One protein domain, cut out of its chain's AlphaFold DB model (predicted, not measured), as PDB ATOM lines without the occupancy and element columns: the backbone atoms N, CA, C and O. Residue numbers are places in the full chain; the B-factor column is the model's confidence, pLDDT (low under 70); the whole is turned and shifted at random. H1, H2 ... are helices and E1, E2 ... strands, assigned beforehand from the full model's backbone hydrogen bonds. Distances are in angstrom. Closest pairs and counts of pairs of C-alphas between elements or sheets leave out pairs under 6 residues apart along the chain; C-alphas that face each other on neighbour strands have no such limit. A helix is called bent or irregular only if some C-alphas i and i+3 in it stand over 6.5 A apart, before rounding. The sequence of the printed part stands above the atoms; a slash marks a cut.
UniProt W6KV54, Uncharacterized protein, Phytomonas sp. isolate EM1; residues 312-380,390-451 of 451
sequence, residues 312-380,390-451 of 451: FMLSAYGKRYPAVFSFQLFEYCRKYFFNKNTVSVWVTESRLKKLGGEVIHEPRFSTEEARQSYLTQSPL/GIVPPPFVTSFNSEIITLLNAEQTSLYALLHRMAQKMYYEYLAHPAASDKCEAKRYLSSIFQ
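AT A GLANCE: This is residues 312 to 380 and 390 to 451 of the 451 residues of an uncharacterized protein of Phytomonas sp. isolate EM1 (UniProt W6KV54). A small curled sheet of four strands lies between two helices, H1 over one face and H4 across the other, as three layers, helices on both faces of a sheet. H2 grazes the sheet, H3 lies away from it, and residues 431 to 451, with H5, stick out as an arm. The 131 printed residues hold E1, H1, E2, H2, H3, E3, E4, H4 and H5 in that order; the sheet, order E1 E2 E4 E3, is mixed, and so is the class, helices and strands. The whole is loose, radius of gyration of the C-alphas 18.1 A, spanning 64 by 36 by 32 A.

IN THESE COORDINATES: E1 is residues 313 to 315, from C-alpha 313 at (105.536, 101.151, 97.321). H1 is 323 to 335, 18.2 A; E2 344 to 347; H2 349 to 354; H3 368 to 377, 14.3 A. E3 is 396 to 400, E4 403 to 409, 19.2 A. H4 is 416 to 432, 24.2 A, and H5 434 to 447, 19.1 A, to C-alpha 447 at (88.518, 117.094, 117.259).

HOW THE PARTS SIT: E1 and E2 are parallel, N 314 to O 344 2.9 A; with H1 they form a strand-helix-strand unit, two parallel neighbours with a helix between, its crossover left-handed. E2 and E4 are antiparallel, N 347 to O 408 2.9 A. E3 and E4 form a hairpin, N 396 to O 407 2.8 A. H1, height over the sheet 8.2 A, has C-alphas of Ser 326 and Met 313 closest to E1, 5.5 A. H4, on the opposite face at 8.0 A, comes closest to E2 at C-alphas His 420 and Val 345, 6.2 A. H5 is only just irregular, C-alphas 439 and 442 6.53 A apart; its O i to N i+4 pairs are within hydrogen-bond range in 6 of 10, and in H1 to H4 every pair is.

THE WHOLE: C-alphas 380 and 390 are 12.1 A apart across the cut, residues 381 to 389. The link H2 to H3 is long. Residues 433 to 451 are among those with pLDDT under 70.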
ATOM      1  N   PHE A 312     107.354 104.165 100.040       90.94
ATOM      2  CA  PHE A 312     106.496 104.490  98.904       90.94
ATOM      3  C   PHE A 312     106.503 103.349  97.884       90.94
ATOM      4  O   PHE A 312     107.094 103.463  96.816       90.94
ATOM      5  N   MET A 313     105.824 102.258  98.236       94.44
ATOM      6  CA  MET A 313     105.536 101.151  97.321       94.44
ATOM      7  C   MET A 313     104.146 101.363  96.718       94.44
ATOM      8  O   MET A 313     103.143 101.311  97.444       94.44
ATOM      9  N   LEU A 314     104.093 101.644  95.418       94.56
ATOM     10  CA  LEU A 314     102.864 101.925  94.678       94.56
ATOM     11  C   LEU A 314     102.587 100.829  93.654       94.56
ATOM     12  O   LEU A 314     103.509 100.297  93.045       94.56
ATOM     13  N   SER A 315     101.316 100.522  93.428       94.88
ATOM     14  CA  SER A 315     100.903  99.805  92.228       94.88
ATOM     15  C   SER A 315     100.985 100.726  91.005       94.88
ATOM     16  O   SER A 315     101.048 101.950  91.137       94.88
ATOM     17  N   ALA A 316     100.905 100.152  89.806       92.81
ATOM     18  CA  ALA A 316     100.820 100.903  88.552       92.81
ATOM     19  C   ALA A 316      99.631 101.889  88.495       92.81
ATOM     20  O   ALA A 316      99.657 102.819  87.698       92.81
ATOM     21  N   TYR A 317      98.627 101.722  89.365       90.12
ATOM     22  CA  TYR A 317      97.474 102.621  89.516       90.12
ATOM     23  C   TYR A 317      97.676 103.707  90.588       90.12
ATOM     24  O   TYR A 317      96.718 104.323  91.044       90.12
ATOM     25  N   GLY A 318      98.895 103.876  91.108       90.38
ATOM     26  CA  GLY A 318      99.182 104.830  92.185       90.38
ATOM     27  C   GLY A 318      98.626 104.431  93.559       90.38
ATOM     28  O   GLY A 318      98.794 105.170  94.533       90.38
ATOM     29  N   LYS A 319      97.998 103.251  93.694       91.69
ATOM     30  CA  LYS A 319      97.506 102.750  94.985       91.69
ATOM     31  C   LYS A 319      98.675 102.250  95.827       91.69
ATOM     32  O   LYS A 319      99.549 101.522  95.367       91.69
ATOM     33  N   ARG A 320      98.676 102.620  97.102       90.94
ATOM     34  CA  ARG A 320      99.692 102.193  98.068       90.94
ATOM     35  C   ARG A 320      99.434 100.772  98.554       90.94
ATOM     36  O   ARG A 320      98.321 100.469  98.976       90.94
ATOM     37  N   TYR A 321     100.482  99.957  98.625       91.44
ATOM     38  CA  TYR A 321     100.375  98.627  99.222       91.44
ATOM     39  C   TYR A 321     100.182  98.679 100.755       91.44
ATOM     40  O   TYR A 321     100.594  99.652 101.408       91.44
ATOM     41  N   PRO A 322      99.581  97.633 101.363       90.62
ATOM     42  CA  PRO A 322      99.529  97.460 102.817       90.62
ATOM     43  C   PRO A 322     100.924  97.423 103.456       90.62
ATOM     44  O   PRO A 322     101.923  97.206 102.775       90.62
ATOM     45  N   ALA A 323     101.012  97.621 104.775       91.44
ATOM     46  CA  ALA A 323     102.299  97.791 105.460       91.44
ATOM     47  C   ALA A 323     103.233  96.570 105.353       91.44
ATOM     48  O   ALA A 323     104.408  96.751 105.045       91.44
ATOM     49  N   VAL A 324     102.702  95.358 105.564       93.31
ATOM     50  CA  VAL A 324     103.431  94.077 105.424       93.31
ATOM     51  C   VAL A 324     103.981  93.942 104.013       93.31
ATOM     52  O   VAL A 324     105.179  93.785 103.815       93.31
ATOM     53  N   PHE A 325     103.107  94.122 103.029       92.56
ATOM     54  CA  PHE A 325     103.448  93.991 101.623       92.56
ATOM     55  C   PHE A 325     104.470  95.045 101.181       92.56
ATOM     56  O   PHE A 325     105.471  94.725 100.560       92.56
ATOM     57  N   SER A 326     104.286  96.304 101.590       94.44
ATOM     58  CA  SER A 326     105.248  97.382 101.326       94.44
ATOM     59  C   SER A 326     106.630  97.063 101.896       94.44
ATOM     60  O   SER A 326     107.640  97.387 101.280       94.44
ATOM     61  N   PHE A 327     106.682  96.443 103.076       95.38
ATOM     62  CA  PHE A 327     107.937  96.036 103.687       95.38
ATOM     63  C   PHE A 327     108.582  94.852 102.950       95.38
ATOM     64  O   PHE A 327     109.774  94.901 102.674       95.38
ATOM     65  N   GLN A 328     107.807  93.844 102.542       94.88
ATOM     66  CA  GLN A 328     108.304  92.729 101.722       94.88
ATOM     67  C   GLN A 328     108.841  93.204 100.362       94.88
ATOM     68  O   GLN A 328     109.916  92.782  99.940       94.88
ATOM     69  N   LEU A 329     108.141  94.134  99.703       95.50
ATOM     70  CA  LEU A 329     108.602  94.768  98.466       95.50
ATOM     71  C   LEU A 329     109.882  95.586  98.694       95.50
ATOM     72  O   LEU A 329     110.782  95.556  97.861       95.50
ATOM     73  N   PHE A 330     110.015  96.264  99.841       94.94
ATOM     74  CA  PHE A 330     111.265  96.924 100.237       94.94
ATOM     75  C   PHE A 330     112.408  95.923 100.428       94.94
ATOM     76  O   PHE A 330     113.509  96.156  99.930       94.94
ATOM     77  N   GLU A 331     112.166  94.802 101.110       93.50
ATOM     78  CA  GLU A 331     113.173  93.752 101.280       93.50
ATOM     79  C   GLU A 331     113.590  93.152  99.939       93.50
ATOM     80  O   GLU A 331     114.780  92.930  99.720       93.50
ATOM     81  N   TYR A 332     112.638  92.954  99.026       93.94
ATOM     82  CA  TYR A 332     112.927  92.538  97.663       93.94
ATOM     83  C   TYR A 332     113.774  93.593  96.934       93.94
ATOM     84  O   TYR A 332     114.807  93.248  96.364       93.94
ATOM     85  N   CYS A 333     113.406  94.882  96.997       92.25
ATOM     86  CA  CYS A 333     114.200  95.960  96.400       92.25
ATOM     87  C   CYS A 333     115.627  95.974  96.955       92.25
ATOM     88  O   CYS A 333     116.579  96.135  96.202       92.25
ATOM     89  N   ARG A 334     115.788  95.753  98.263       88.38
ATOM     90  CA  ARG A 334     117.098  95.655  98.910       88.38
ATOM     91  C   ARG A 334     117.886  94.438  98.421       88.38
ATOM     92  O   ARG A 334     119.068  94.576  98.138       88.38
ATOM     93  N   LYS A 335     117.244  93.269  98.329       87.75
ATOM     94  CA  LYS A 335     117.869  92.003  97.913       87.75
ATOM     95  C   LYS A 335     118.350  92.037  96.462       87.75
ATOM     96  O   LYS A 335     119.404  91.492  96.168       87.75
ATOM     97  N   TYR A 336     117.576  92.662  95.579       87.50
ATOM     98  CA  TYR A 336     117.853  92.726  94.141       87.50
ATOM     99  C   TYR A 336     118.334  94.099  93.683       87.50
ATOM    100  O   TYR A 336     118.281  94.413  92.499       87.50
ATOM    101  N   PHE A 337     118.805  94.912  94.630       85.00
ATOM    102  CA  PHE A 337     119.427  96.200  94.364       85.00
ATOM    103  C   PHE A 337     118.586  97.109  93.460       85.00
ATOM    104  O   PHE A 337     119.142  97.720  92.559       85.00
ATOM    105  N   PHE A 338     117.278  97.223  93.687       87.12
ATOM    106  CA  PHE A 338     116.438  98.282  93.107       87.12
ATOM    107  C   PHE A 338     116.553  99.568  93.931       87.12
ATOM    108  O   PHE A 338     116.915  99.519  95.115       87.12
ATOM    109  N   ASN A 339     116.201 100.721  93.354       83.50
ATOM    110  CA  ASN A 339     116.211 101.969  94.111       83.50
ATOM    111  C   ASN A 339     115.142 101.951  95.223       83.50
ATOM    112  O   ASN A 339     113.948 102.131  94.996       83.50
ATOM    113  N   LYS A 340     115.591 101.754  96.465       79.44
ATOM    114  CA  LYS A 340     114.737 101.697  97.663       79.44
ATOM    115  C   LYS A 340     114.464 103.062  98.310       79.44
ATOM    116  O   LYS A 340     113.633 103.144  99.211       79.44
ATOM    117  N   ASN A 341     115.170 104.110  97.878       75.94
ATOM    118  CA  ASN A 341     115.115 105.453  98.473       75.94
ATOM    119  C   ASN A 341     114.084 106.366  97.793       75.94
ATOM    120  O   ASN A 341     113.815 107.464  98.279       75.94
ATOM    121  N   THR A 342     113.516 105.925  96.671       80.50
ATOM    122  CA  THR A 342     112.522 106.669  95.894       80.50
ATOM    123  C   THR A 342     111.188 105.922  95.847       80.50
ATOM    124  O   THR A 342     111.010 104.870  96.464       80.50
ATOM    125  N   VAL A 343     110.208 106.505  95.156       88.62
ATOM    126  CA  VAL A 343     108.932 105.839  94.882       88.62
ATOM    127  C   VAL A 343     109.196 104.624  93.997       88.62
ATOM    128  O   VAL A 343     109.682 104.775  92.881       88.62
ATOM    129  N   SER A 344     108.833 103.443  94.487       93.75
ATOM    130  CA  SER A 344     108.982 102.173  93.783       93.75
ATOM    131  C   SER A 344     107.607 101.701  93.314       93.75
ATOM    132  O   SER A 344     106.652 101.628  94.096       93.75
ATOM    133  N   VAL A 345     107.493 101.448  92.011       95.88
ATOM    134  CA  VAL A 345     106.226 101.150  91.334       95.88
ATOM    135  C   VAL A 345     106.204  99.694  90.905       95.88
ATOM    136  O   VAL A 345     107.209  99.176  90.433       95.88
ATOM    137  N   TRP A 346     105.059  99.042  91.064       96.81
ATOM    138  CA  TRP A 346     104.889  97.616  90.818       96.81
ATOM    139  C   TRP A 346     103.703  97.350  89.899       96.81
ATOM    140  O   TRP A 346     102.625  97.926  90.060       96.81
ATOM    141  N   VAL A 347     103.902  96.461  88.934       96.44
ATOM    142  CA  VAL A 347     102.934  96.142  87.885       96.44
ATOM    143  C   VAL A 347     102.802  94.629  87.737       96.44
ATOM    144  O   VAL A 347     103.763  93.893  87.948       96.44
ATOM    145  N   THR A 348     101.612  94.146  87.394       95.06
ATOM    146  CA  THR A 348     101.428  92.740  87.016       95.06
ATOM    147  C   THR A 348     101.912  92.517  85.588       95.06
ATOM    148  O   THR A 348     101.849  93.418  84.750       95.06
ATOM    149  N   GLU A 349     102.334  91.298  85.267       93.12
ATOM    150  CA  GLU A 349     102.748  90.954  83.901       93.12
ATOM    151  C   GLU A 349     101.615  91.170  82.881       93.12
ATOM    152  O   GLU A 349     101.834  91.714  81.801       93.12
ATOM    153  N   SER A 350     100.374  90.829  83.245       91.69
ATOM    154  CA  SER A 350      99.199  91.046  82.391       91.69
ATOM    155  C   SER A 350      98.983  92.524  82.055       91.69
ATOM    156  O   SER A 350      98.688  92.862  80.909       91.69
ATOM    157  N   ARG A 351      99.159  93.423  83.032       92.75
ATOM    158  CA  ARG A 351      99.036  94.867  82.812       92.75
ATOM    159  C   ARG A 351     100.199  95.403  81.990       92.75
ATOM    160  O   ARG A 351      99.966  96.235  81.122       92.75
ATOM    161  N   LEU A 352     101.414  94.917  82.234       95.50
ATOM    162  CA  LEU A 352     102.587  95.285  81.447       95.50
ATOM    163  C   LEU A 352     102.371  94.960  79.960       95.50
ATOM    164  O   LEU A 352     102.515  95.849  79.126       95.50
ATOM    165  N   LYS A 353     101.903  93.742  79.650       94.88
ATOM    166  CA  LYS A 353     101.568  93.320  78.280       94.88
ATOM    167  C   LYS A 353     100.477  94.186  77.647       94.88
ATOM    168  O   LYS A 353     100.621  94.602  76.505       94.88
ATOM    169  N   LYS A 354      99.411  94.519  78.392       94.50
ATOM    170  CA  LYS A 354      98.342  95.423  77.911       94.50
ATOM    171  C   LYS A 354      98.850  96.823  77.555       94.50
ATOM    172  O   LYS A 354      98.272  97.467  76.691       94.50
ATOM    173  N   LEU A 355      99.903  97.292  78.220       94.31
ATOM    174  CA  LEU A 355     100.543  98.576  77.931       94.31
ATOM    175  C   LEU A 355     101.595  98.483  76.808       94.31
ATOM    176  O   LEU A 355     102.259  99.477  76.533       94.31
ATOM    177  N   GLY A 356     101.769  97.313  76.180       95.94
ATOM    178  CA  GLY A 356     102.794  97.079  75.157       95.94
ATOM    179  C   GLY A 356     104.214  96.975  75.720       95.94
ATOM    180  O   GLY A 356     105.177  97.237  75.009       95.94
ATOM    181  N   GLY A 357     104.352  96.660  77.011       95.62
ATOM    182  CA  GLY A 357     105.638  96.542  77.688       95.62
ATOM    183  C   GLY A 357     106.126  95.105  77.826       95.62
ATOM    184  O   GLY A 357     105.352  94.150  77.752       95.62
ATOM    185  N   GLU A 358     107.416  94.973  78.123       95.31
ATOM    186  CA  GLU A 358     108.112  93.694  78.274       95.31
ATOM    187  C   GLU A 358     109.013  93.697  79.516       95.31
ATOM    188  O   GLU A 358     109.395  94.754  80.036       95.31
ATOM    189  N   VAL A 359     109.323  92.499  80.016       93.81
ATOM    190  CA  VAL A 359     110.235  92.295  81.149       93.81
ATOM    191  C   VAL A 359     111.672  92.318  80.645       93.81
ATOM    192  O   VAL A 359     112.008  91.642  79.680       93.81
ATOM    193  N   ILE A 360     112.534  93.075  81.320       90.44
ATOM    194  CA  ILE A 360     113.956  93.149  80.986       90.44
ATOM    195  C   ILE A 360     114.716  92.109  81.815       90.44
ATOM    196  O   ILE A 360     114.805  92.228  83.038       90.44
ATOM    197  N   HIS A 361     115.318  91.125  81.145       86.12
ATOM    198  CA  HIS A 361     116.096  90.041  81.760       86.12
ATOM    199  C   HIS A 361     117.598  90.351  81.830       86.12
ATOM    200  O   HIS A 361     118.435  89.532  81.458       86.12
ATOM    201  N   GLU A 362     117.946  91.545  82.306       82.12
ATOM    202  CA  GLU A 362     119.340  91.980  82.423       82.12
ATOM    203  C   GLU A 362     119.835  91.908  83.877       82.12
ATOM    204  O   GLU A 362     119.086  92.268  84.797       82.12
ATOM    205  N   PRO A 363     121.090  91.476  84.110       80.19
ATOM    206  CA  PRO A 363     121.740  91.566  85.414       80.19
ATOM    207  C   PRO A 363     121.851  93.019  85.886       80.19
ATOM    208  O   PRO A 363     122.287  93.880  85.123       80.19
ATOM    209  N   ARG A 364     121.485  93.319  87.140       72.25
ATOM    210  CA  ARG A 364     121.368  94.716  87.608       72.25
ATOM    211  C   ARG A 364     122.108  95.040  88.901       72.25
ATOM    212  O   ARG A 364     122.194  94.220  89.813       72.25
ATOM    213  N   PHE A 365     122.529  96.308  88.972       69.44
ATOM    214  CA  PHE A 365     122.901  97.046  90.181       69.44
ATOM    215  C   PHE A 365     122.305  98.461  90.090       69.44
ATOM    216  O   PHE A 365     122.646  99.197  89.169       69.44
ATOM    217  N   SER A 366     121.424  98.872  91.011       61.38
ATOM    218  CA  SER A 366     120.873 100.248  90.995       61.38
ATOM    219  C   SER A 366     121.900 101.337  91.294       61.38
ATOM    220  O   SER A 366     121.656 102.500  90.987       61.38
ATOM    221  N   THR A 367     123.015 100.995  91.939       64.94
ATOM    222  CA  THR A 367     124.050 101.939  92.376       64.94
ATOM    223  C   THR A 367     125.426 101.283  92.303       64.94
ATOM    224  O   THR A 367     125.548 100.060  92.418       64.94
ATOM    225  N   GLU A 368     126.480 102.087  92.153       68.38
ATOM    226  CA  GLU A 368     127.861 101.587  92.231       68.38
ATOM    227  C   GLU A 368     128.149 100.990  93.622       68.38
ATOM    228  O   GLU A 368     128.841  99.989  93.746       68.38
ATOM    229  N   GLU A 369     127.515 101.519  94.669       67.69
ATOM    230  CA  GLU A 369     127.543 100.966  96.029       67.69
ATOM    231  C   GLU A 369     126.946  99.553  96.093       67.69
ATOM    232  O   GLU A 369     127.536  98.657  96.695       67.69
ATOM    233  N   ALA A 370     125.800  99.321  95.442       66.50
ATOM    234  CA  ALA A 370     125.200  97.992  95.340       66.50
ATOM    235  C   ALA A 370     126.110  97.013  94.591       66.50
ATOM    236  O   ALA A 370     126.234  95.852  94.985       66.50
ATOM    237  N   ARG A 371     126.783  97.493  93.543       71.38
ATOM    238  CA  ARG A 371     127.768  96.713  92.795       71.38
ATOM    239  C   ARG A 371     128.968  96.334  93.662       71.38
ATOM    240  O   ARG A 371     129.339  95.165  93.695       71.38
ATOM    241  N   GLN A 372     129.534  97.285  94.402       71.56
ATOM    242  CA  GLN A 372     130.632  97.037  95.341       71.56
ATOM    243  C   GLN A 372     130.210  96.070  96.454       71.56
ATOM    244  O   GLN A 372     130.919  95.107  96.734       71.56
ATOM    245  N   SER A 373     129.015  96.259  97.024       68.50
ATOM    246  CA  SER A 373     128.460  95.378  98.054       68.50
ATOM    247  C   SER A 373     128.324  93.933  97.563       68.50
ATOM    248  O   SER A 373     128.744  93.012  98.264       68.50
ATOM    249  N   TYR A 374     127.823  93.728  96.341       67.19
ATOM    250  CA  TYR A 374     127.749  92.407  95.716       67.19
ATOM    251  C   TYR A 374     129.133  91.773  95.521       67.19
ATOM    252  O   TYR A 374     129.333  90.618  95.897       67.19
ATOM    253  N   LEU A 375     130.102  92.538  95.004       67.62
ATOM    254  CA  LEU A 375     131.480  92.069  94.819       67.62
ATOM    255  C   LEU A 375     132.145  91.664  96.145       67.62
ATOM    256  O   LEU A 375     132.918  90.715  96.166       67.62
ATOM    257  N   THR A 376     131.821  92.335  97.255       70.44
ATOM    258  CA  THR A 376     132.331  91.973  98.592       70.44
ATOM    259  C   THR A 376     131.612  90.798  99.261       70.44
ATOM    260  O   THR A 376     132.176  90.194 100.170       70.44
ATOM    261  N   GLN A 377     130.373  90.477  98.867       62.09
ATOM    262  CA  GLN A 377     129.553  89.441  99.517       62.09
ATOM    263  C   GLN A 377     129.625  88.065  98.836       62.09
ATOM    264  O   GLN A 377     129.349  87.063  99.495       62.09
ATOM    265  N   SER A 378     129.986  87.986  97.550       54.44
ATOM    266  CA  SER A 378     130.073  86.711  96.826       54.44
ATOM    267  C   SER A 378     131.500  86.139  96.839       54.44
ATOM    268  O   SER A 378     132.397  86.765  96.284       54.44
ATOM    269  N   PRO A 379     131.726  84.913  97.351       46.97
ATOM    270  CA  PRO A 379     132.996  84.190  97.231       46.97
ATOM    271  C   PRO A 379     133.141  83.475  95.874       46.97
ATOM    272  O   PRO A 379     133.878  82.494  95.768       46.97
ATOM    273  N   LEU A 380     132.403  83.897  94.839       47.09
ATOM    274  CA  LEU A 380     132.490  83.245  93.535       47.09
ATOM    275  C   LEU A 380     133.886  83.496  92.952       47.09
ATOM    276  O   LEU A 380     134.321  84.652  92.920       47.09
ATOM    277  N   GLY A 390     125.684  91.184  87.299       66.25
ATOM    278  CA  GLY A 390     124.878  91.234  88.519       66.25
ATOM    279  C   GLY A 390     123.857  90.103  88.618       66.25
ATOM    280  O   GLY A 390     123.996  89.048  88.008       66.25
ATOM    281  N   ILE A 391     122.791  90.324  89.383       77.44
ATOM    282  CA  ILE A 391     121.689  89.362  89.510       77.44
ATOM    283  C   ILE A 391     120.557  89.803  88.580       77.44
ATOM    284  O   ILE A 391     120.188  90.977  88.597       77.44
ATOM    285  N   VAL A 392     119.993  88.880  87.795       84.88
ATOM    286  CA  VAL A 392     118.717  89.102  87.094       84.88
ATOM    287  C   VAL A 392     117.592  88.953  88.125       84.88
ATOM    288  O   VAL A 392     117.417  87.854  88.663       84.88
ATOM    289  N   PRO A 393     116.845  90.017  88.466       88.75
ATOM    290  CA  PRO A 393     115.812  89.921  89.489       88.75
ATOM    291  C   PRO A 393     114.645  89.040  89.009       88.75
ATOM    292  O   PRO A 393     114.086  89.312  87.945       88.75
ATOM    293  N   PRO A 394     114.241  88.000  89.759       92.69
ATOM    294  CA  PRO A 394     113.056  87.215  89.428       92.69
ATOM    295  C   PRO A 394     111.790  88.006  89.775       92.69
ATOM    296  O   PRO A 394     111.850  88.802  90.709       92.69
ATOM    297  N   PRO A 395     110.625  87.769  89.151       94.31
ATOM    298  CA  PRO A 395     109.379  88.412  89.568       94.31
ATOM    299  C   PRO A 395     109.114  88.240  91.072       94.31
ATOM    300  O   PRO A 395     109.418  87.199  91.659       94.31
ATOM    301  N   PHE A 396     108.539  89.255  91.718       95.50
ATOM    302  CA  PHE A 396     108.095  89.133  93.103       95.50
ATOM    303  C   PHE A 396     106.816  88.296  93.141       95.50
ATOM    304  O   PHE A 396     105.802  88.700  92.576       95.50
ATOM    305  N   VAL A 397     106.862  87.149  93.814       93.38
ATOM    306  CA  VAL A 397     105.729  86.225  93.941       93.38
ATOM    307  C   VAL A 397     105.359  86.082  95.408       93.38
ATOM    308  O   VAL A 397     106.225  85.869  96.257       93.38
ATOM    309  N   THR A 398     104.073  86.198  95.718       89.94
ATOM    310  CA  THR A 398     103.549  86.003  97.075       89.94
ATOM    311  C   THR A 398     102.089  85.565  97.031       89.94
ATOM    312  O   THR A 398     101.437  85.703  95.998       89.94
ATOM    313  N   SER A 399     101.569  85.044  98.141       83.00
ATOM    314  CA  SER A 399     100.157  84.692  98.270       83.00
ATOM    315  C   SER A 399      99.391  85.738  99.080       83.00
ATOM    316  O   SER A 399      99.840  86.210 100.126       83.00
ATOM    317  N   PHE A 400      98.211  86.114  98.600       75.38
ATOM    318  CA  PHE A 400      97.300  87.019  99.289       75.38
ATOM    319  C   PHE A 400      95.880  86.475  99.164       75.38
ATOM    320  O   PHE A 400      95.410  86.250  98.058       75.38
ATOM    321  N   ASN A 401      95.205  86.226 100.290       75.06
ATOM    322  CA  ASN A 401      93.868  85.610 100.317       75.06
ATOM    323  C   ASN A 401      93.761  84.322  99.473       75.06
ATOM    324  O   ASN A 401      92.780  84.119  98.770       75.06
ATOM    325  N   SER A 402      94.781  83.460  99.551       81.50
ATOM    326  CA  SER A 402      94.898  82.219  98.765       81.50
ATOM    327  C   SER A 402      95.112  82.404  97.255       81.50
ATOM    328  O   SER A 402      95.181  81.412  96.536       81.50
ATOM    329  N   GLU A 403      95.299  83.632  96.772       83.69
ATOM    330  CA  GLU A 403      95.668  83.917  95.384       83.69
ATOM    331  C   GLU A 403      97.170  84.169  95.262       83.69
ATOM    332  O   GLU A 403      97.770  84.843  96.102       83.69
ATOM    333  N   ILE A 404      97.787  83.642  94.205       88.69
ATOM    334  CA  ILE A 404      99.187  83.920  93.883       88.69
ATOM    335  C   ILE A 404      99.245  85.229  93.101       88.69
ATOM    336  O   ILE A 404      98.675  85.348  92.019       88.69
ATOM    337  N   ILE A 405      99.972  86.202  93.639       88.06
ATOM    338  CA  ILE A 405     100.212  87.489  93.000       88.06
ATOM    339  C   ILE A 405     101.663  87.535  92.530       88.06
ATOM    340  O   ILE A 405     102.586  87.389  93.335       88.06
ATOM    341  N   THR A 406     101.844  87.817  91.240       93.75
ATOM    342  CA  THR A 406     103.148  88.060  90.619       93.75
ATOM    343  C   THR A 406     103.270  89.529  90.227       93.75
ATOM    344  O   THR A 406     102.461  90.048  89.452       93.75
ATOM    345  N   LEU A 407     104.287  90.203  90.760       96.38
ATOM    346  CA  LEU A 407     104.570  91.611  90.513       96.38
ATOM    347  C   LEU A 407     105.976  91.810  89.964       96.38
ATOM    348  O   LEU A 407     106.940  91.168  90.374       96.38
ATOM    349  N   LEU A 408     106.081  92.787  89.079       96.19
ATOM    350  CA  LEU A 408     107.314  93.279  88.496       96.19
ATOM    351  C   LEU A 408     107.507  94.716  88.980       96.19
ATOM    352  O   LEU A 408     106.607  95.547  88.872       96.19
ATOM    353  N   ASN A 409     108.675  95.018  89.526       95.81
ATOM    354  CA  ASN A 409     109.115  96.385  89.767       95.81
ATOM    355  C   ASN A 409     109.248  97.120  88.426       95.81
ATOM    356  O   ASN A 409     109.850  96.584  87.507       95.81
ATOM    357  N   ALA A 410     108.755  98.347  88.306       94.31
ATOM    358  CA  ALA A 410     108.793  99.111  87.064       94.31
ATOM    359  C   ALA A 410     110.213  99.241  86.484       94.31
ATOM    360  O   ALA A 410     110.360  99.227  85.264       94.31
ATOM    361  N   GLU A 411     111.254  99.312  87.326       92.00
ATOM    362  CA  GLU A 411     112.651  99.358  86.872       92.00
ATOM    363  C   GLU A 411     113.041  98.114  86.060       92.00
ATOM    364  O   GLU A 411     113.912  98.211  85.202       92.00
ATOM    365  N   GLN A 412     112.387  96.965  86.272       92.44
ATOM    366  CA  GLN A 412     112.637  95.709  85.550       92.44
ATOM    367  C   GLN A 412     111.837  95.581  84.241       92.44
ATOM    368  O   GLN A 412     111.712  94.491  83.690       92.44
ATOM    369  N   THR A 413     111.269  96.680  83.740       93.88
ATOM    370  CA  THR A 413     110.388  96.682  82.564       93.88
ATOM    371  C   THR A 413     110.820  97.715  81.530       93.88
ATOM    372  O   THR A 413     111.408  98.740  81.883       93.88
ATOM    373  N   SER A 414     110.470  97.496  80.259       94.75
ATOM    374  CA  SER A 414     110.707  98.464  79.173       94.75
ATOM    375  C   SER A 414     109.908  99.769  79.318       94.75
ATOM    376  O   SER A 414     110.219 100.762  78.665       94.75
ATOM    377  N   LEU A 415     108.914  99.802  80.214       95.38
ATOM    378  CA  LEU A 415     108.016 100.939  80.439       95.38
ATOM    379  C   LEU A 415     108.269 101.675  81.762       95.38
ATOM    380  O   LEU A 415     107.371 102.355  82.263       95.38
ATOM    381  N   TYR A 416     109.474 101.568  82.336       93.38
ATOM    382  CA  TYR A 416     109.815 102.163  83.635       93.38
ATOM    383  C   TYR A 416     109.323 103.613  83.799       93.38
ATOM    384  O   TYR A 416     108.552 103.908  84.715       93.38
ATOM    385  N   ALA A 417     109.719 104.513  82.889       93.06
ATOM    386  CA  ALA A 417     109.398 105.939  82.983       93.06
ATOM    387  C   ALA A 417     107.887 106.220  82.884       93.06
ATOM    388  O   ALA A 417     107.366 107.081  83.599       93.06
ATOM    389  N   LEU A 418     107.178 105.476  82.028       94.06
ATOM    390  CA  LEU A 418     105.732 105.603  81.851       94.06
ATOM    391  C   LEU A 418     104.989 105.154  83.114       94.06
ATOM    392  O   LEU A 418     104.185 105.915  83.652       94.06
ATOM    393  N   LEU A 419     105.298 103.956  83.619       94.50
ATOM    394  CA  LEU A 419     104.684 103.403  84.829       94.50
ATOM    395  C   LEU A 419     104.914 104.311  86.039       94.50
ATOM    396  O   LEU A 419     103.997 104.530  86.832       94.50
ATOM    397  N   HIS A 420     106.119 104.871  86.161       93.44
ATOM    398  CA  HIS A 420     106.461 105.782  87.249       93.44
ATOM    399  C   HIS A 420     105.639 107.070  87.199       93.44
ATOM    400  O   HIS A 420     104.966 107.408  88.175       93.44
ATOM    401  N   ARG A 421     105.600 107.733  86.035       93.62
ATOM    402  CA  ARG A 421     104.814 108.957  85.826       93.62
ATOM    403  C   ARG A 421     103.321 108.718  86.056       93.62
ATOM    404  O   ARG A 421     102.679 109.516  86.735       93.62
ATOM    405  N   MET A 422     102.776 107.620  85.525       94.12
ATOM    406  CA  MET A 422     101.371 107.243  85.700       94.12
ATOM    407  C   MET A 422     101.022 107.030  87.174       94.12
ATOM    408  O   MET A 422     100.083 107.642  87.679       94.12
ATOM    409  N   ALA A 423     101.797 106.202  87.882       93.62
ATOM    410  CA  ALA A 423     101.537 105.893  89.284       93.62
ATOM    411  C   ALA A 423     101.670 107.131  90.181       93.62
ATOM    412  O   ALA A 423     100.860 107.313  91.089       93.62
ATOM    413  N   GLN A 424     102.653 107.999  89.928       91.81
ATOM    414  CA  GLN A 424     102.800 109.255  90.664       91.81
ATOM    415  C   GLN A 424     101.639 110.213  90.406       91.81
ATOM    416  O   GLN A 424     101.077 110.732  91.369       91.81
ATOM    417  N   LYS A 425     101.256 110.421  89.140       91.38
ATOM    418  CA  LYS A 425     100.125 111.282  88.773       91.38
ATOM    419  C   LYS A 425      98.848 110.824  89.480       91.38
ATOM    420  O   LYS A 425      98.271 111.598  90.235       91.38
ATOM    421  N   MET A 426      98.500 109.541  89.356       91.31
ATOM    422  CA  MET A 426      97.324 108.964  90.019       91.31
ATOM    423  C   MET A 426      97.402 109.059  91.547       91.31
ATOM    424  O   MET A 426      96.403 109.333  92.210       91.31
ATOM    425  N   TYR A 427      98.588 108.859  92.128       88.81
ATOM    426  CA  TYR A 427      98.778 108.996  93.569       88.81
ATOM    427  C   TYR A 427      98.516 110.431  94.053       88.81
ATOM    428  O   TYR A 427      97.847 110.618  95.069       88.81
ATOM    429  N   TYR A 428      99.017 111.442  93.337       88.00
ATOM    430  CA  TYR A 428      98.802 112.844  93.695       88.00
ATOM    431  C   TYR A 428      97.375 113.316  93.416       88.00
ATOM    432  O   TYR A 428      96.822 114.032  94.244       88.00
ATOM    433  N   GLU A 429      96.746 112.871  92.330       86.56
ATOM    434  CA  GLU A 429      95.331 113.148  92.048       86.56
ATOM    435  C   GLU A 429      94.422 112.570  93.137       86.56
ATOM    436  O   GLU A 429      93.538 113.260  93.641       86.56
ATOM    437  N   TYR A 430      94.699 111.342  93.591       79.50
ATOM    438  CA  TYR A 430      93.989 110.739  94.718       79.50
ATOM    439  C   TYR A 430      94.135 111.555  96.011       79.50
ATOM    440  O   TYR A 430      93.186 111.656  96.788       79.50
ATOM    441  N   LEU A 431      95.313 112.140  96.259       78.00
ATOM    442  CA  LEU A 431      95.533 113.010  97.417       78.00
ATOM    443  C   LEU A 431      94.875 114.386  97.272       78.00
ATOM    444  O   LEU A 431      94.454 114.950  98.278       78.00
ATOM    445  N   ALA A 432      94.815 114.924  96.053       73.81
ATOM    446  CA  ALA A 432      94.234 116.229  95.758       73.81
ATOM    447  C   ALA A 432      92.697 116.205  95.742       73.81
ATOM    448  O   ALA A 432      92.068 117.253  95.874       73.81
ATOM    449  N   HIS A 433      92.083 115.028  95.588       61.31
ATOM    450  CA  HIS A 433      90.633 114.909  95.528       61.31
ATOM    451  C   HIS A 433      89.986 115.345  96.868       61.31
ATOM    452  O   HIS A 433      90.278 114.739  97.902       61.31
ATOM    453  N   PRO A 434      89.047 116.314  96.884       49.97
ATOM    454  CA  PRO A 434      88.441 116.855  98.115       49.97
ATOM    455  C   PRO A 434      87.764 115.795  98.998       49.97
ATOM    456  O   PRO A 434      87.781 115.856 100.222       49.97
ATOM    457  N   ALA A 435      87.232 114.733  98.390       48.28
ATOM    458  CA  ALA A 435      86.673 113.594  99.123       48.28
ATOM    459  C   ALA A 435      87.713 112.814  99.968       48.28
ATOM    460  O   ALA A 435      87.338 112.137 100.931       48.28
ATOM    461  N   ALA A 436      89.007 112.900  99.630       46.19
ATOM    462  CA  ALA A 436      90.103 112.332 100.413       46.19
ATOM    463  C   ALA A 436      90.496 113.232 101.601       46.19
ATOM    464  O   ALA A 436      90.878 112.701 102.650       46.19
ATOM    465  N   SER A 437      90.334 114.560 101.492       42.03
ATOM    466  CA  SER A 437      90.463 115.486 102.629       42.03
ATOM    467  C   SER A 437      89.235 115.436 103.548       42.03
ATOM    468  O   SER A 437      89.377 115.396 104.771       42.03
ATOM    469  N   ASP A 438      88.021 115.298 103.007       39.44
ATOM    470  CA  ASP A 438      86.783 115.513 103.772       39.44
ATOM    471  C   ASP A 438      86.430 114.438 104.807       39.44
ATOM    472  O   ASP A 438      85.818 114.740 105.834       39.44
ATOM    473  N   LYS A 439      86.850 113.178 104.640       41.25
ATOM    474  CA  LYS A 439      86.508 112.140 105.637       41.25
ATOM    475  C   LYS A 439      87.373 112.184 106.900       41.25
ATOM    476  O   LYS A 439      86.980 111.630 107.928       41.25
ATOM    477  N   CYS A 440      88.534 112.841 106.855       41.19
ATOM    478  CA  CYS A 440      89.444 112.939 107.997       41.19
ATOM    479  C   CYS A 440      89.643 114.374 108.482       41.19
ATOM    480  O   CYS A 440      89.758 114.558 109.691       41.19
ATOM    481  N   GLU A 441      89.654 115.386 107.611       35.41
ATOM    482  CA  GLU A 441      89.902 116.769 108.028       35.41
ATOM    483  C   GLU A 441      88.684 117.463 108.613       35.41
ATOM    484  O   GLU A 441      88.864 118.094 109.640       35.41
ATOM    485  N   ALA A 442      87.451 117.260 108.141       31.27
ATOM    486  CA  ALA A 442      86.278 117.843 108.813       31.27
ATOM    487  C   ALA A 442      86.105 117.295 110.251       31.27
ATOM    488  O   ALA A 442      85.804 118.025 111.198       31.27
ATOM    489  N   LYS A 443      86.416 116.005 110.454       33.47
ATOM    490  CA  LYS A 443      86.387 115.350 111.774       33.47
ATOM    491  C   LYS A 443      87.615 115.687 112.635       33.47
ATOM    492  O   LYS A 443      87.472 115.828 113.849       33.47
ATOM    493  N   ARG A 444      88.812 115.856 112.045       39.19
ATOM    494  CA  ARG A 444      90.036 116.350 112.729       39.19
ATOM    495  C   ARG A 444      89.985 117.842 113.023       39.19
ATOM    496  O   ARG A 444      90.593 118.275 113.994       39.19
ATOM    497  N   TYR A 445      89.278 118.629 112.227       35.44
ATOM    498  CA  TYR A 445      89.074 120.053 112.441       35.44
ATOM    499  C   TYR A 445      88.256 120.254 113.715       35.44
ATOM    500  O   TYR A 445      88.707 120.960 114.606       35.44
ATOM    501  N   LEU A 446      87.173 119.491 113.891       31.33
ATOM    502  CA  LEU A 446      86.377 119.529 115.120       31.33
ATOM    503  C   LEU A 446      87.064 118.846 116.320       31.33
ATOM    504  O   LEU A 446      86.958 119.337 117.435       31.33
ATOM    505  N   SER A 447      87.831 117.765 116.133       34.00
ATOM    506  CA  SER A 447      88.518 117.094 117.259       34.00
ATOM    507  C   SER A 447      89.858 117.716 117.670       34.00
ATOM    508  O   SER A 447      90.244 117.564 118.818       34.00
ATOM    509  N   SER A 448      90.559 118.445 116.792       36.69
ATOM    510  CA  SER A 448      91.804 119.166 117.144       36.69
ATOM    511  C   SER A 448      91.576 120.551 117.747       36.69
ATOM    512  O   SER A 448      92.540 121.202 118.141       36.69
ATOM    513  N   ILE A 449      90.323 121.003 117.783       33.72
ATOM    514  CA  ILE A 449      89.904 122.230 118.467       33.72
ATOM    515  C   ILE A 449      89.380 121.910 119.884       33.72
ATOM    516  O   ILE A 449      89.408 122.783 120.744       33.72
ATOM    517  N   PHE A 450      88.972 120.661 120.159       32.97
ATOM    518  CA  PHE A 450      88.312 120.264 121.416       32.97
ATOM    519  C   PHE A 450      88.914 119.021 122.116       32.97
ATOM    520  O   PHE A 450      88.242 118.387 122.929       32.97
ATOM    521  N   GLN A 451      90.171 118.666 121.830       34.09
ATOM    522  CA  GLN A 451      90.996 117.717 122.604       34.09
ATOM    523  C   GLN A 451      92.375 118.320 122.838       34.09
ATOM    524  O   GLN A 451      92.971 117.989 123.889       34.09
TER     525      GLN A 451